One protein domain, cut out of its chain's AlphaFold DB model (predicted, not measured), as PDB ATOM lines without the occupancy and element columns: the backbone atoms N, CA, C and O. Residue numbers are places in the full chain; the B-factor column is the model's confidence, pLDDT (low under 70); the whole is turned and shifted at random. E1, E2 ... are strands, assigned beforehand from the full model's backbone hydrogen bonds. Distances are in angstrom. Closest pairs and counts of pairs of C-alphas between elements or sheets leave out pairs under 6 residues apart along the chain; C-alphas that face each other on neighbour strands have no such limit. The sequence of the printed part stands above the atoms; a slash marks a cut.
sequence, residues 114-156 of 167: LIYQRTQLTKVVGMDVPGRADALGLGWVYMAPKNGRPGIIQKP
ATOM      1  N   LEU A 114      70.539 -95.945 109.934       95.62
ATOM      2  CA  LEU A 114      69.524 -96.546 109.072       95.62
ATOM      3  C   LEU A 114      69.193 -95.564 107.947       95.62
ATOM      4  O   LEU A 114      68.742 -94.451 108.207       95.62
ATOM      5  N   ILE A 115      69.442 -95.971 106.705       96.19
ATOM      6  CA  ILE A 115      69.336 -95.111 105.520       96.19
ATOM      7  C   ILE A 115      67.989 -95.316 104.828       96.19
ATOM      8  O   ILE A 115      67.349 -94.349 104.425       96.19
ATOM      9  N   TYR A 116      67.548 -96.571 104.712       96.38
ATOM     10  CA  TYR A 116      66.300 -96.924 104.043       96.38
ATOM     11  C   TYR A 116      65.377 -97.680 104.989       96.38
ATOM     12  O   TYR A 116      65.698 -98.777 105.441       96.38
ATOM     13  N   GLN A 117      64.198 -97.129 105.239       97.31
ATOM     14  CA  GLN A 117      63.076 -97.869 105.800       97.31
ATOM     15  C   GLN A 117      62.528 -98.824 104.739       97.31
ATOM     16  O   GLN A 117      62.449 -98.471 103.560       97.31
ATOM     17  N   ARG A 118      62.087-100.023 105.136       96.25
ATOM     18  CA  ARG A 118      61.554-101.010 104.180       96.25
ATOM     19  C   ARG A 118      60.386-100.453 103.358       96.25
ATOM     20  O   ARG A 118      60.247-100.795 102.191       96.25
ATOM     21  N   THR A 119      59.570 -99.583 103.951       96.31
ATOM     22  CA  THR A 119      58.423 -98.929 103.296       96.31
ATOM     23  C   THR A 119      58.816 -97.982 102.161       96.31
ATOM     24  O   THR A 119      57.982 -97.697 101.309       96.31
ATOM     25  N   GLN A 120      60.068 -97.518 102.115       96.31
ATOM     26  CA  GLN A 120      60.593 -96.696 101.019       96.31
ATOM     27  C   GLN A 120      61.011 -97.539  99.803       96.31
ATOM     28  O   GLN A 120      61.277 -96.991  98.736       96.31
ATOM     29  N   LEU A 121      61.092 -98.865  99.956       96.00
ATOM     30  CA  LEU A 121      61.598 -99.778  98.940       96.00
ATOM     31  C   LEU A 121      60.446-100.539  98.286       96.00
ATOM     32  O   LEU A 121      59.649-101.200  98.946       96.00
ATOM     33  N   THR A 122      60.409-100.515  96.957       95.56
ATOM     34  CA  THR A 122      59.405-101.248  96.168       95.56
ATOM     35  C   THR A 122      59.678-102.752  96.123       95.56
ATOM     36  O   THR A 122      58.772-103.548  95.883       95.56
ATOM     37  N   LYS A 123      60.930-103.160  96.360       94.31
ATOM     38  CA  LYS A 123      61.363-104.559  96.370       94.31
ATOM     39  C   LYS A 123      62.558-104.743  97.299       94.31
ATOM     40  O   LYS A 123      63.457-103.904  97.315       94.31
ATOM     41  N   VAL A 124      62.581-105.862  98.025       93.94
ATOM     42  CA  VAL A 124      63.694-106.270  98.893       93.94
ATOM     43  C   VAL A 124      64.020-107.737  98.622       93.94
ATOM     44  O   VAL A 124      63.145-108.590  98.745       93.94
ATOM     45  N   VAL A 125      65.261-108.031  98.229       93.12
ATOM     46  CA  VAL A 125      65.732-109.378  97.870       93.12
ATOM     47  C   VAL A 125      66.998-109.715  98.653       93.12
ATOM     48  O   VAL A 125      67.946-108.932  98.669       93.12
ATOM     49  N   GLY A 126      67.021-110.885  99.298       89.94
ATOM     50  CA  GLY A 126      68.206-111.399 100.001       89.94
ATOM     51  C   GLY A 126      68.529-110.725 101.341       89.94
ATOM     52  O   GLY A 126      69.564-111.020 101.925       89.94
ATOM     53  N   MET A 127      67.662-109.841 101.850       91.75
ATOM     54  CA  MET A 127      67.896-109.122 103.117       91.75
ATOM     55  C   MET A 127      67.202-109.758 104.329       91.75
ATOM     56  O   MET A 127      67.492-109.380 105.459       91.75
ATOM     57  N   ASP A 128      66.309-110.727 104.106       93.12
ATOM     58  CA  ASP A 128      65.432-111.282 105.146       93.12
ATOM     59  C   ASP A 128      65.958-112.601 105.765       93.12
ATOM     60  O   ASP A 128      65.188-113.361 106.346       93.12
ATOM     61  N   VAL A 129      67.260-112.896 105.629       88.56
ATOM     62  CA  VAL A 129      67.868-114.202 105.983       88.56
ATOM     63  C   VAL A 129      67.587-114.637 107.438       88.56
ATOM     64  O   VAL A 129      67.056-115.729 107.622       88.56
ATOM     65  N   PRO A 130      67.878-113.832 108.482       85.25
ATOM     66  CA  PRO A 130      67.550-114.185 109.868       85.25
ATOM     67  C   PRO A 130      66.136-113.740 110.294       85.25
ATOM     68  O   PRO A 130      65.746-113.922 111.449       85.25
ATOM     69  N   GLY A 131      65.371-113.123 109.391       90.06
ATOM     70  CA  GLY A 131      64.070-112.519 109.660       90.06
ATOM     71  C   GLY A 131      63.836-111.263 108.820       90.06
ATOM     72  O   GLY A 131      64.751-110.750 108.184       90.06
ATOM     73  N   ARG A 132      62.596-110.757 108.822       93.31
ATOM     74  CA  ARG A 132      62.195-109.583 108.028       93.31
ATOM     75  C   ARG A 132      63.037-108.352 108.388       93.31
ATOM     76  O   ARG A 132      62.987-107.895 109.523       93.31
ATOM     77  N   ALA A 133      63.734-107.790 107.405       95.62
ATOM     78  CA  ALA A 133      64.452-106.526 107.515       95.62
ATOM     79  C   ALA A 133      63.476-105.341 107.489       95.62
ATOM     80  O   ALA A 133      62.796-105.128 106.482       95.62
ATOM     81  N   ASP A 134      63.422-104.555 108.561       97.12
ATOM     82  CA  ASP A 134      62.547-103.382 108.671       97.12
ATOM     83  C   ASP A 134      63.248-102.086 108.246       97.12
ATOM     84  O   ASP A 134      62.596-101.184 107.717       97.12
ATOM     85  N   ALA A 135      64.575-102.021 108.375       97.19
ATOM     86  CA  ALA A 135      65.388-100.953 107.800       97.19
ATOM     87  C   ALA A 135      66.792-101.439 107.410       97.19
ATOM     88  O   ALA A 135      67.298-102.429 107.943       97.19
ATOM     89  N   LEU A 136      67.421-100.729 106.474       96.88
ATOM     90  CA  LEU A 136      68.750-101.014 105.934       96.88
ATOM     91  C   LEU A 136      69.684 -99.824 106.173       96.88
ATOM     92  O   LEU A 136      69.318 -98.679 105.899       96.88
ATOM     93  N   GLY A 137      70.892-100.103 106.655       96.06
ATOM     94  CA  GLY A 137      71.981 -99.138 106.810       96.06
ATOM     95  C   GLY A 137      73.169 -99.451 105.898       96.06
ATOM     96  O   GLY A 137      73.031-100.096 104.858       96.06
ATOM     97  N   LEU A 138      74.362 -99.016 106.309       94.69
ATOM     98  CA  LEU A 138      75.627 -99.321 105.630       94.69
ATOM     99  C   LEU A 138      76.042-100.778 105.896       94.69
ATOM    100  O   LEU A 138      76.842-101.066 106.781       94.69
ATOM    101  N   GLY A 139      75.420-101.714 105.180       93.00
ATOM    102  CA  GLY A 139      75.596-103.160 105.366       93.00
ATOM    103  C   GLY A 139      74.799-103.739 106.537       93.00
ATOM    104  O   GLY A 139      74.331-104.872 106.444       93.00
ATOM    105  N   TRP A 140      74.573-102.963 107.597       95.88
ATOM    106  CA  TRP A 140      73.715-103.344 108.716       95.88
ATOM    107  C   TRP A 140      72.247-103.498 108.312       95.88
ATOM    108  O   TRP A 140      71.705-102.715 107.528       95.88
ATOM    109  N   VAL A 141      71.590-104.485 108.912       96.38
ATOM    110  CA  VAL A 141      70.155-104.730 108.794       96.38
ATOM    111  C   VAL A 141      69.516-104.555 110.162       96.38
ATOM    112  O   VAL A 141      69.988-105.115 111.152       96.38
ATOM    113  N   TYR A 142      68.428-103.797 110.210       96.94
ATOM    114  CA  TYR A 142      67.635-103.610 111.415       96.94
ATOM    115  C   TYR A 142      66.331-104.395 111.339       96.94
ATOM    116  O   TYR A 142      65.622-104.365 110.330       96.94
ATOM    117  N   MET A 143      66.013-105.070 112.436       96.88
ATOM    118  CA  MET A 143      64.737-105.733 112.679       96.88
ATOM    119  C   MET A 143      64.044-105.019 113.833       96.88
ATOM    120  O   MET A 143      64.627-104.871 114.910       96.88
ATOM    121  N   ALA A 144      62.812-104.572 113.612       96.06
ATOM    122  CA  ALA A 144      62.024-103.891 114.623       96.06
ATOM    123  C   ALA A 144      61.589-104.863 115.737       96.06
ATOM    124  O   ALA A 144      61.489-106.074 115.504       96.06
ATOM    125  N   PRO A 145      61.294-104.353 116.948       96.62
ATOM    126  CA  PRO A 145      60.766-105.174 118.028       96.62
ATOM    127  C   PRO A 145      59.508-105.934 117.593       96.62
ATOM    128  O   PRO A 145      58.576-105.350 117.035       96.62
ATOM    129  N   LYS A 146      59.463-107.242 117.858       93.62
ATOM    130  CA  LYS A 146      58.329-108.097 117.482       93.62
ATOM    131  C   LYS A 146      58.204-109.292 118.416       93.62
ATOM    132  O   LYS A 146      59.191-109.967 118.695       93.62
ATOM    133  N   ASN A 147      56.979-109.592 118.853       92.81
ATOM    134  CA  ASN A 147      56.654-110.751 119.699       92.81
ATOM    135  C   ASN A 147      57.542-110.845 120.958       92.81
ATOM    136  O   ASN A 147      58.109-111.895 121.247       92.81
ATOM    137  N   GLY A 148      57.726-109.721 121.660       93.00
ATOM    138  CA  GLY A 148      58.559-109.644 122.866       93.00
ATOM    139  C   GLY A 148      60.074-109.638 122.622       93.00
ATOM    140  O   GLY A 148      60.832-109.514 123.578       93.00
ATOM    141  N   ARG A 149      60.543-109.739 121.369       92.19
ATOM    142  CA  ARG A 149      61.963-109.558 121.028       92.19
ATOM    143  C   ARG A 149      62.294-108.069 120.892       92.19
ATOM    144  O   ARG A 149      61.469-107.337 120.334       92.19
ATOM    145  N   PRO A 150      63.475-107.619 121.356       96.25
ATOM    146  CA  PRO A 150      63.913-106.239 121.178       96.25
ATOM    147  C   PRO A 150      64.207-105.938 119.703       96.25
ATOM    148  O   PRO A 150      64.238-106.840 118.864       96.25
ATOM    149  N   GLY A 151      64.449-104.664 119.398       95.62
ATOM    150  CA  GLY A 151      65.017-104.273 118.111       95.62
ATOM    151  C   GLY A 151      66.450-104.789 117.996       95.62
ATOM    152  O   GLY A 151      67.204-104.746 118.968       95.62
ATOM    153  N   ILE A 152      66.821-105.302 116.825       95.56
ATOM    154  CA  ILE A 152      68.120-105.950 116.602       95.56
ATOM    155  C   ILE A 152      68.793-105.311 115.392       95.56
ATOM    156  O   ILE A 152      68.225-105.291 114.302       95.56
ATOM    157  N   ILE A 153      70.023-104.832 115.582       95.06
ATOM    158  CA  ILE A 153      70.949-104.491 114.498       95.06
ATOM    159  C   ILE A 153      71.838-105.712 114.262       95.06
ATOM    160  O   ILE A 153      72.477-106.204 115.188       95.06
ATOM    161  N   GLN A 154      71.860-106.218 113.033       93.00
ATOM    162  CA  GLN A 154      72.542-107.463 112.694       93.00
ATOM    163  C   GLN A 154      73.115-107.440 111.274       93.00
ATOM    164  O   GLN A 154      72.747-106.607 110.442       93.00
ATOM    165  N   LYS A 155      74.025-108.374 111.002       92.50
ATOM    166  CA  LYS A 155      74.482-108.717 109.658       92.50
ATOM    167  C   LYS A 155      74.578-110.241 109.576       92.50
ATOM    168  O   LYS A 155      75.413-110.809 110.280       92.50
ATOM    169  N   PRO A 156      73.790-110.920 108.725       82.75
ATOM    170  CA  PRO A 156      73.948-112.348 108.542       82.75
ATOM    171  C   PRO A 156      75.106-112.592 107.567       82.75
ATOM    172  O   PRO A 156      75.351-111.797 106.648       82.75
TER     173      PRO A 156
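Overview. This is residues 114 to 156 of the 167 residues of the protein "Penicillin-binding protein AmpH" of Citrobacter freundii (UniProt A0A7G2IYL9). Little regular structure: a twisted sheet of four short antiparallel strands, in order E1, E3, E4, E5, with E2 out on a loop. The printed part has 43 residues, 16 in five named strands, E1 to E5, and no named helix. It is all strand and compact, radius of gyration of the C-alphas 9.8 A, spans 28 by 19 by 17 A.

Along the chain. E1, 7.4 A long, is residues 114 to 117, starting at C-alpha 114 (69.524, -96.546, 109.072). E2 is 123 to 125, E3 135 to 137, E4 141 to 143 and E5 152 to 154, ending at C-alpha 154 (72.542, -107.463, 112.694).

Arrangement. E3, E4 and E5 form a meander, two hairpins of antiparallel neighbours. N 142 and O 135, and N 143 and O 152, are 2.9 A apart, within hydrogen-bond range. E1 is antiparallel to E3, N 115 to O 136 2.8 A. E2 pairs with no named strand.

Size, cuts and confidence. C-alphas 122 and 148 lie farthest apart, 28.0 A. The printed part has no cut, no long link and no pLDDT under 70.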